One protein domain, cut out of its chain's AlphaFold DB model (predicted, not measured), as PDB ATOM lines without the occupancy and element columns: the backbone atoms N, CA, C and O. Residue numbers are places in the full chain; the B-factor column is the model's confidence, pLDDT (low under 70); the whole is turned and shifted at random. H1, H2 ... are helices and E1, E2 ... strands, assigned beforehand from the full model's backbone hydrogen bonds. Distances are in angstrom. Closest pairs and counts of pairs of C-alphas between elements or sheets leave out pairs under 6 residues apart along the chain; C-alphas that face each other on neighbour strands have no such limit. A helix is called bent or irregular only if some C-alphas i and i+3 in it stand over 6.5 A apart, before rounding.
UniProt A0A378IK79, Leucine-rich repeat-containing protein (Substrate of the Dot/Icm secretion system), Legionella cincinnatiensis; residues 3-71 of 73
ATOM      1  N   TYR A   3      27.676 -43.031   9.240       97.81
ATOM      2  CA  TYR A   3      28.050 -42.102  10.304       97.81
ATOM      3  C   TYR A   3      26.872 -41.896  11.249       97.81
ATOM      4  O   TYR A   3      25.719 -42.038  10.850       97.81
ATOM      5  N   CYS A   4      27.163 -41.602  12.509       97.88
ATOM      6  CA  CYS A   4      26.179 -41.546  13.576       97.88
ATOM      7  C   CYS A   4      26.391 -40.260  14.371       97.88
ATOM      8  O   CYS A   4      27.496 -40.019  14.852       97.88
ATOM      9  N   MET A   5      25.332 -39.468  14.545       97.19
ATOM     10  CA  MET A   5      25.354 -38.270  15.389       97.19
ATOM     11  C   MET A   5      24.325 -38.393  16.517       97.19
ATOM     12  O   MET A   5      23.283 -39.050  16.382       97.19
ATOM     13  N   ARG A   6      24.635 -37.778  17.659       96.88
ATOM     14  CA  ARG A   6      23.840 -37.826  18.893       96.88
ATOM     15  C   ARG A   6      23.737 -36.431  19.512       96.88
ATOM     16  O   ARG A   6      24.524 -35.552  19.175       96.88
ATOM     17  N   ASN A   7      22.784 -36.262  20.426       95.25
ATOM     18  CA  ASN A   7      22.493 -35.021  21.154       95.25
ATOM     19  C   ASN A   7      22.069 -33.823  20.281       95.25
ATOM     20  O   ASN A   7      22.085 -32.691  20.754       95.25
ATOM     21  N   LEU A   8      21.624 -34.052  19.040       96.88
ATOM     22  CA  LEU A   8      21.253 -32.973  18.118       96.88
ATOM     23  C   LEU A   8      20.043 -32.162  18.592       96.88
ATOM     24  O   LEU A   8      19.966 -30.979  18.289       96.88
ATOM     25  N   GLY A   9      19.093 -32.754  19.317       95.69
ATOM     26  CA  GLY A   9      17.917 -32.036  19.830       95.69
ATOM     27  C   GLY A   9      18.246 -30.999  20.898       95.69
ATOM     28  O   GLY A   9      17.515 -30.027  21.025       95.69
ATOM     29  N   ASN A  10      19.363 -31.179  21.608       96.19
ATOM     30  CA  ASN A  10      19.800 -30.283  22.680       96.19
ATOM     31  C   ASN A  10      20.727 -29.165  22.186       96.19
ATOM     32  O   ASN A  10      20.989 -28.236  22.940       96.19
ATOM     33  N   MET A  11      21.244 -29.270  20.958       97.25
ATOM     34  CA  MET A  11      22.086 -28.230  20.359       97.25
ATOM     35  C   MET A  11      21.272 -26.965  20.089       97.25
ATOM     36  O   MET A  11      20.118 -27.076  19.670       97.25
ATOM     37  N   SER A  12      21.879 -25.792  20.229       95.88
ATOM     38  CA  SER A  12      21.304 -24.540  19.736       95.88
ATOM     39  C   SER A  12      21.276 -24.489  18.199       95.88
ATOM     40  O   SER A  12      21.802 -25.374  17.510       95.88
ATOM     41  N   GLU A  13      20.648 -23.452  17.642       91.06
ATOM     42  CA  GLU A  13      20.643 -23.187  16.198       91.06
ATOM     43  C   GLU A  13      22.065 -22.929  15.664       91.06
ATOM     44  O   GLU A  13      22.462 -23.448  14.613       91.06
ATOM     45  N   GLU A  14      22.864 -22.196  16.439       94.19
ATOM     46  CA  GLU A  14      24.251 -21.848  16.132       94.19
ATOM     47  C   GLU A  14      25.194 -23.054  16.227       94.19
ATOM     48  O   GLU A  14      26.259 -23.047  15.614       94.19
ATOM     49  N   GLU A  15      24.808 -24.099  16.962       97.00
ATOM     50  CA  GLU A  15      25.588 -25.328  17.140       97.00
ATOM     51  C   GLU A  15      25.221 -26.418  16.126       97.00
ATOM     52  O   GLU A  15      26.100 -27.110  15.603       97.00
ATOM     53  N   ILE A  16      23.928 -26.595  15.825       96.00
ATOM     54  CA  ILE A  16      23.479 -27.709  14.980       96.00
ATOM     55  C   ILE A  16      23.983 -27.564  13.542       96.00
ATOM     56  O   ILE A  16      24.451 -28.535  12.956       96.00
ATOM     57  N   THR A  17      23.955 -26.359  12.975       96.06
ATOM     58  CA  THR A  17      24.401 -26.124  11.595       96.06
ATOM     59  C   THR A  17      25.877 -26.486  11.379       96.06
ATOM     60  O   THR A  17      26.160 -27.309  10.500       96.06
ATOM     61  N   PRO A  18      26.839 -25.966  12.170       95.94
ATOM     62  CA  PRO A  18      28.233 -26.369  12.022       95.94
ATOM     63  C   PRO A  18      28.446 -27.851  12.340       95.94
ATOM     64  O   PRO A  18      29.281 -28.474  11.689       95.94
ATOM     65  N   ALA A  19      27.672 -28.461  13.246       96.94
ATOM     66  CA  ALA A  19      27.786 -29.896  13.506       96.94
ATOM     67  C   ALA A  19      27.542 -30.738  12.237       96.94
ATOM     68  O   ALA A  19      28.294 -31.679  11.978       96.94
ATOM     69  N   PHE A  20      26.560 -30.381  11.399       96.88
ATOM     70  CA  PHE A  20      26.320 -31.070  10.122       96.88
ATOM     71  C   PHE A  20      27.453 -30.857   9.105       96.88
ATOM     72  O   PHE A  20      27.791 -31.788   8.373       96.88
ATOM     73  N   ALA A  21      28.115 -29.697   9.118       95.44
ATOM     74  CA  ALA A  21      29.278 -29.438   8.266       95.44
ATOM     75  C   ALA A  21      30.511 -30.289   8.632       95.44
ATOM     76  O   ALA A  21      31.393 -30.488   7.798       95.44
ATOM     77  N   THR A  22      30.580 -30.819   9.861       96.12
ATOM     78  CA  THR A  22      31.689 -31.691  10.305       96.12
ATOM     79  C   THR A  22      31.547 -33.152   9.877       96.12
ATOM     80  O   THR A  22      32.451 -33.951  10.133       96.12
ATOM     81  N   ILE A  23      30.433 -33.532   9.240       96.88
ATOM     82  CA  ILE A  23      30.237 -34.906   8.767       96.88
ATOM     83  C   ILE A  23      31.369 -35.254   7.778       96.88
ATOM     84  O   ILE A  23      31.595 -34.513   6.817       96.88
ATOM     85  N   PRO A  24      32.079 -36.381   7.972       96.38
ATOM     86  CA  PRO A  24      33.192 -36.742   7.104       96.38
ATOM     87  C   PRO A  24      32.788 -36.884   5.630       96.38
ATOM     88  O   PRO A  24      31.715 -37.396   5.298       96.38
ATOM     89  N   GLN A  25      33.694 -36.508   4.727       95.12
ATOM     90  CA  GLN A  25      33.530 -36.789   3.300       95.12
ATOM     91  C   GLN A  25      33.444 -38.306   3.053       95.12
ATOM     92  O   GLN A  25      34.087 -39.106   3.732       95.12
ATOM     93  N   GLY A  26      32.615 -38.715   2.087       95.12
ATOM     94  CA  GLY A  26      32.378 -40.131   1.764       95.12
ATOM     95  C   GLY A  26      31.373 -40.853   2.675       95.12
ATOM     96  O   GLY A  26      31.094 -42.043   2.473       95.12
ATOM     97  N   VAL A  27      30.787 -40.167   3.665       97.75
ATOM     98  CA  VAL A  27      29.591 -40.668   4.359       97.75
ATOM     99  C   VAL A  27      28.442 -40.736   3.361       97.75
ATOM    100  O   VAL A  27      28.121 -39.751   2.707       97.75
ATOM    101  N   SER A  28      27.818 -41.909   3.266       97.81
ATOM    102  CA  SER A  28      26.683 -42.158   2.371       97.81
ATOM    103  C   SER A  28      25.376 -42.382   3.126       97.81
ATOM    104  O   SER A  28      24.299 -42.197   2.570       97.81
ATOM    105  N   ALA A  29      25.467 -42.767   4.400       98.31
ATOM    106  CA  ALA A  29      24.324 -43.002   5.263       98.31
ATOM    107  C   ALA A  29      24.557 -42.374   6.638       98.31
ATOM    108  O   ALA A  29      25.581 -42.633   7.273       98.31
ATOM    109  N   LEU A  30      23.599 -41.576   7.092       98.31
ATOM    110  CA  LEU A  30      23.656 -40.836   8.343       98.31
ATOM    111  C   LEU A  30      22.549 -41.319   9.292       98.31
ATOM    112  O   LEU A  30      21.367 -41.228   8.968       98.31
ATOM    113  N   ASP A  31      22.931 -41.836  10.461       98.44
ATOM    114  CA  ASP A  31      22.019 -42.150  11.564       98.44
ATOM    115  C   ASP A  31      21.939 -40.952  12.513       98.44
ATOM    116  O   ASP A  31      22.880 -40.649  13.253       98.44
ATOM    117  N   ILE A  32      20.783 -40.291  12.489       97.94
ATOM    118  CA  ILE A  32      20.392 -39.239  13.430       97.94
ATOM    119  C   ILE A  32      19.110 -39.621  14.166       97.94
ATOM    120  O   ILE A  32      18.356 -38.757  14.621       97.94
ATOM    121  N   GLY A  33      18.861 -40.920  14.329       98.12
ATOM    122  CA  GLY A  33      17.757 -41.411  15.137       98.12
ATOM    123  C   GLY A  33      17.915 -41.031  16.610       98.12
ATOM    124  O   GLY A  33      19.026 -40.782  17.077       98.12
ATOM    125  N   TRP A  34      16.805 -41.010  17.351       97.94
ATOM    126  CA  TRP A  34      16.794 -40.764  18.803       97.94
ATOM    127  C   TRP A  34      17.423 -39.430  19.234       97.94
ATOM    128  O   TRP A  34      18.076 -39.342  20.269       97.94
ATOM    129  N   ASN A  35      17.215 -38.375  18.450       98.19
ATOM    130  CA  ASN A  35      17.785 -37.054  18.703       98.19
ATOM    131  C   ASN A  35      16.740 -35.997  19.085       98.19
ATOM    132  O   ASN A  35      17.081 -34.825  19.134       98.19
ATOM    133  N   ALA A  36      15.483 -36.378  19.336       96.81
ATOM    134  CA  ALA A  36      14.400 -35.447  19.682       96.81
ATOM    135  C   ALA A  36      14.255 -34.255  18.703       96.81
ATOM    136  O   ALA A  36      13.870 -33.158  19.097       96.81
ATOM    137  N   LEU A  37      14.523 -34.465  17.406       96.50
ATOM    138  CA  LEU A  37      14.460 -33.401  16.387       96.50
ATOM    139  C   LEU A  37      13.056 -32.782  16.215       96.50
ATOM    140  O   LEU A  37      12.911 -31.744  15.577       96.50
ATOM    141  N   GLY A  38      12.015 -33.389  16.788       95.19
ATOM    142  CA  GLY A  38      10.678 -32.813  16.902       95.19
ATOM    143  C   GLY A  38      10.614 -31.525  17.735       95.19
ATOM    144  O   GLY A  38       9.713 -30.722  17.489       95.19
ATOM    145  N   GLU A  39      11.567 -31.300  18.650       93.19
ATOM    146  CA  GLU A  39      11.660 -30.071  19.459       93.19
ATOM    147  C   GLU A  39      12.201 -28.877  18.670       93.19
ATOM    148  O   GLU A  39      11.784 -27.744  18.906       93.19
ATOM    149  N   LYS A  40      13.076 -29.134  17.691       94.19
ATOM    150  CA  LYS A  40      13.614 -28.108  16.786       94.19
ATOM    151  C   LYS A  40      12.494 -27.467  15.972       94.19
ATOM    152  O   LYS A  40      11.453 -28.084  15.748       94.19
ATOM    153  N   SER A  41      12.678 -26.259  15.459       92.88
ATOM    154  CA  SER A  41      11.794 -25.648  14.457       92.88
ATOM    155  C   SER A  41      11.992 -26.280  13.069       92.88
ATOM    156  O   SER A  41      12.829 -27.159  12.869       92.88
ATOM    157  N   GLY A  42      11.131 -25.942  12.103       93.19
ATOM    158  CA  GLY A  42      11.337 -26.371  10.712       93.19
ATOM    159  C   GLY A  42      12.525 -25.657  10.057       93.19
ATOM    160  O   GLY A  42      13.277 -26.285   9.319       93.19
ATOM    161  N   ALA A  43      12.709 -24.373  10.380       94.00
ATOM    162  CA  ALA A  43      13.784 -23.539   9.852       94.00
ATOM    163  C   ALA A  43      15.167 -24.025  10.311       94.00
ATOM    164  O   ALA A  43      16.029 -24.249   9.467       94.00
ATOM    165  N   GLU A  44      15.337 -24.308  11.608       94.81
ATOM    166  CA  GLU A  44      16.597 -24.839  12.156       94.81
ATOM    167  C   GLU A  44      17.018 -26.148  11.470       94.81
ATOM    168  O   GLU A  44      18.182 -26.335  11.122       94.81
ATOM    169  N   LEU A  45      16.067 -27.062  11.240       95.50
ATOM    170  CA  LEU A  45      16.347 -28.331  10.562       95.50
ATOM    171  C   LEU A  45      16.695 -28.125   9.087       95.50
ATOM    172  O   LEU A  45      17.624 -28.760   8.591       95.50
ATOM    173  N   ALA A  46      15.970 -27.247   8.390       95.75
ATOM    174  CA  ALA A  46      16.260 -26.930   6.997       95.75
ATOM    175  C   ALA A  46      17.683 -26.380   6.853       95.75
ATOM    176  O   ALA A  46      18.448 -26.881   6.032       95.75
ATOM    177  N   GLN A  47      18.064 -25.423   7.702       95.94
ATOM    178  CA  GLN A  47      19.400 -24.835   7.704       95.94
ATOM    179  C   GLN A  47      20.483 -25.866   8.034       95.94
ATOM    180  O   GLN A  47      21.450 -25.984   7.279       95.94
ATOM    181  N   ALA A  48      20.296 -26.689   9.069       95.81
ATOM    182  CA  ALA A  48      21.235 -27.761   9.397       95.81
ATOM    183  C   ALA A  48      21.443 -28.738   8.227       95.81
ATOM    184  O   ALA A  48      22.573 -29.122   7.923       95.81
ATOM    185  N   PHE A  49      20.373 -29.104   7.518       95.19
ATOM    186  CA  PHE A  49      20.465 -30.013   6.375       95.19
ATOM    187  C   PHE A  49      21.118 -29.383   5.142       95.19
ATOM    188  O   PHE A  49      21.714 -30.119   4.358       95.19
ATOM    189  N   THR A  50      21.099 -28.054   4.982       95.81
ATOM    190  CA  THR A  50      21.877 -27.401   3.910       95.81
ATOM    191  C   THR A  50      23.389 -27.547   4.096       95.81
ATOM    192  O   THR A  50      24.121 -27.566   3.110       95.81
ATOM    193  N   ALA A  51      23.859 -27.698   5.339       95.19
ATOM    194  CA  ALA A  51      25.271 -27.894   5.662       95.19
ATOM    195  C   ALA A  51      25.740 -29.356   5.516       95.19
ATOM    196  O   ALA A  51      26.926 -29.644   5.681       95.19
ATOM    197  N   MET A  52      24.831 -30.291   5.223       94.75
ATOM    198  CA  MET A  52      25.159 -31.707   5.088       94.75
ATOM    199  C   MET A  52      26.009 -31.969   3.828       94.75
ATOM    200  O   MET A  52      25.695 -31.450   2.754       94.75
ATOM    201  N   PRO A  53      27.051 -32.821   3.898       94.38
ATOM    202  CA  PRO A  53      27.829 -33.185   2.719       94.38
ATOM    203  C   PRO A  53      26.971 -33.866   1.647       94.38
ATOM    204  O   PRO A  53      26.170 -34.751   1.949       94.38
ATOM    205  N   GLN A  54      27.213 -33.533   0.376       92.88
ATOM    206  CA  GLN A  54      26.430 -34.041  -0.763       92.88
ATOM    207  C   GLN A  54      26.439 -35.572  -0.918       92.88
ATOM    208  O   GLN A  54      25.547 -36.133  -1.545       92.88
ATOM    209  N   GLY A  55      27.439 -36.258  -0.357       95.50
ATOM    210  CA  GLY A  55      27.540 -37.718  -0.419       95.50
ATOM    211  C   GLY A  55      26.483 -38.460   0.406       95.50
ATOM    212  O   GLY A  55      26.250 -39.645   0.157       95.50
ATOM    213  N   VAL A  56      25.832 -37.790   1.365       97.31
ATOM    214  CA  VAL A  56      24.818 -38.411   2.222       97.31
ATOM    215  C   VAL A  56      23.535 -38.625   1.423       97.31
ATOM    216  O   VAL A  56      22.828 -37.684   1.083       97.31
ATOM    217  N   THR A  57      23.216 -39.887   1.144       96.88
ATOM    218  CA  THR A  57      22.060 -40.297   0.323       96.88
ATOM    219  C   THR A  57      21.034 -41.108   1.108       96.88
ATOM    220  O   THR A  57      19.932 -41.354   0.630       96.88
ATOM    221  N   THR A  58      21.373 -41.535   2.325       97.88
ATOM    222  CA  THR A  58      20.467 -42.237   3.241       97.88
ATOM    223  C   THR A  58      20.451 -41.529   4.589       97.88
ATOM    224  O   THR A  58      21.508 -41.273   5.165       97.88
ATOM    225  N   LEU A  59      19.257 -41.263   5.116       97.31
ATOM    226  CA  LEU A  59      19.060 -40.623   6.414       97.31
ATOM    227  C   LEU A  59      18.142 -41.486   7.283       97.31
ATOM    228  O   LEU A  59      16.997 -41.737   6.911       97.31
ATOM    229  N   ASP A  60      18.634 -41.940   8.434       98.00
ATOM    230  CA  ASP A  60      17.806 -42.604   9.443       98.00
ATOM    231  C   ASP A  60      17.322 -41.574  10.470       98.00
ATOM    232  O   ASP A  60      18.105 -40.975  11.211       98.00
ATOM    233  N   LEU A  61      16.004 -41.379  10.481       97.31
ATOM    234  CA  LEU A  61      15.281 -40.404  11.292       97.31
ATOM    235  C   LEU A  61      14.449 -41.049  12.410       97.31
ATOM    236  O   LEU A  61      13.635 -40.357  13.032       97.31
ATOM    237  N   ARG A  62      14.611 -42.351  12.678       97.62
ATOM    238  CA  ARG A  62      13.767 -43.075  13.641       97.62
ATOM    239  C   ARG A  62      13.735 -42.405  15.016       97.62
ATOM    240  O   ARG A  62      14.738 -41.904  15.513       97.62
ATOM    241  N   ASN A  63      12.573 -42.445  15.664       97.12
ATOM    242  CA  ASN A  63      12.391 -42.008  17.053       97.12
ATOM    243  C   ASN A  63      12.829 -40.559  17.341       97.12
ATOM    244  O   ASN A  63      13.419 -40.264  18.377       97.12
ATOM    245  N   ASN A  64      12.490 -39.634  16.439       97.56
ATOM    246  CA  ASN A  64      12.753 -38.199  16.593       97.56
ATOM    247  C   ASN A  64      11.546 -37.361  17.040       97.56
ATOM    248  O   ASN A  64      11.603 -36.141  16.999       97.56
ATOM    249  N   GLN A  65      10.459 -37.990  17.501       95.94
ATOM    250  CA  GLN A  65       9.282 -37.300  18.057       95.94
ATOM    251  C   GLN A  65       8.585 -36.324  17.084       95.94
ATOM    252  O   GLN A  65       7.920 -35.382  17.507       95.94
ATOM    253  N   PHE A  66       8.677 -36.558  15.768       94.31
ATOM    254  CA  PHE A  66       8.070 -35.676  14.760       94.31
ATOM    255  C   PHE A  66       6.540 -35.568  14.838       94.31
ATOM    256  O   PHE A  66       5.986 -34.602  14.326       94.31
ATOM    257  N   TYR A  67       5.853 -36.479  15.535       91.19
ATOM    258  CA  TYR A  67       4.415 -36.353  15.807       91.19
ATOM    259  C   TYR A  67       4.060 -35.039  16.532       91.19
ATOM    260  O   TYR A  67       2.970 -34.511  16.329       91.19
ATOM    261  N   LYS A  68       4.992 -34.453  17.303       88.50
ATOM    262  CA  LYS A  68       4.811 -33.149  17.964       88.50
ATOM    263  C   LYS A  68       4.646 -31.996  16.974       88.50
ATOM    264  O   LYS A  68       4.011 -30.999  17.297       88.50
ATOM    265  N   LYS A  69       5.184 -32.124  15.756       79.88
ATOM    266  CA  LYS A  69       5.053 -31.106  14.703       79.88
ATOM    267  C   LYS A  69       3.617 -30.988  14.188       79.88
ATOM    268  O   LYS A  69       3.224 -29.904  13.791       79.88
ATOM    269  N   ALA A  70       2.845 -32.076  14.224       74.06
ATOM    270  CA  ALA A  70       1.455 -32.104  13.765       74.06
ATOM    271  C   ALA A  70       0.449 -31.581  14.810       74.06
ATOM    272  O   ALA A  70      -0.720 -31.409  14.492       74.06
ATOM    273  N   GLN A  71       0.889 -31.365  16.055       62.62
ATOM    274  CA  GLN A  71       0.028 -30.983  17.183       62.62
ATOM    275  C   GLN A  71       0.180 -29.511  17.594       62.62
ATOM    276  O   GLN A  71      -0.494 -29.068  18.519       62.62
TER     277      GLN A  71
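AT A GLANCE: This is residues 3 to 71 of the 73 residues of the protein "Leucine-rich repeat-containing protein (Substrate of the Dot/Icm secretion system)" of Legionella cincinnatiensis (UniProt A0A378IK79). This is a chain wound in stacked turns, a short right-handed solenoid: residues 3 to 4, E1 and E2 run side by side in parallel along one side, and the helices H1 and H2 run side by side along the opposite side, with loops carrying the chain back and forth between the two sides. The last helix, H3, lies beyond the wound part at one end of the longest axis and touches no other helix. The printed part has 69 residues, with three named helices and two named strands in the order H1, E1, H2, E2, H3; E1 and E2 make one parallel sheet, in the order E1, E2. The class is mostly helix, although under half of the printed residues, 30 of 69, are in named elements. The whole is compact by its radius of gyration of the C-alphas, 11.4 A, and elongated in outline, with spans of 37 by 24 by 17 A.

IN THESE COORDINATES: Begin at Tyr 3, whose C-alpha stands at (28.050, -42.102, 10.304). Go on to C-alpha 13 at (20.643, -23.187, 16.198), where H1 begins; it takes residues 13 to 21 and measures 13.3 A from first to last C-alpha. H1 is neither bent nor irregular, but only just: C-alphas 14 and 17 are 6.2 A apart. Next find E1, residues 29 to 31, which measures 6.8 A. H2 follows at residues 42 to 50 and measures 12.6 A; look for its first C-alpha at (11.337, -26.371, 10.712). E2, residues 58 to 60, again measures 6.8 A. H3 takes residues 66 to 71, measures 9.6 A and ends with C-alpha 71 at (0.028, -30.983, 17.183).

HOW THE PARTS SIT: Look first at residues 3 to 4, a short pairing outside the named strands: they pair in parallel with residues 30 to 31 of E1. From there turn to H1 and compare it with H2: the two touch, with 10 pairs of C-alphas within 8 A. Their closest C-alphas are those of Thr 17 and Ala 48, 4.2 A apart. They run the same way at a shallow tilt of 27 degrees, 9.3 A from centre to centre. Now set E1 beside E2: these neighbour strands are parallel, with 11 degrees between their N-to-C directions. C-alphas 29 and 58 face each other at 4.4 A. Across the pair, N 30 and O 58 are within hydrogen-bond range at 2.9 A, and so are N 60 and O 30 at 2.9 A. E1, H2 and E2 form a strand-helix-strand unit, two parallel neighbour strands with a helix between them along the chain, and its crossover is right-handed. H1 and E2 are apart. H3 is apart from H1, from E1 and from H2. In the backbone of H2, every O i to N i+4 pair is within hydrogen-bond range. In H1, 3 of 5 such pairs are; in H3, 0 of 2 are, while 3 of its 3 O i to N i+3 pairs are within range.

THE WHOLE: The two C-alphas farthest apart are those of Gly 26 and Gln 71, at 37.0 A. From the first printed C-alpha, Tyr 3, to the last, Gln 71, it is 30.9 A. The printed part runs from residue 3 to residue 71 and has no cut. No link is long: that from E2 to H3 is tight, and those from H1 to E1, from E1 to H2 and from H2 to E2 are short. The centre of H2 is the nearest to the mean of the C-alphas, at 8.1 A, and that of H3 the farthest, at 16.4 A. The mean pLDDT of the printed part is 94.9; look to H3, with a mean of 82, for residue 71, the one printed residue under 70.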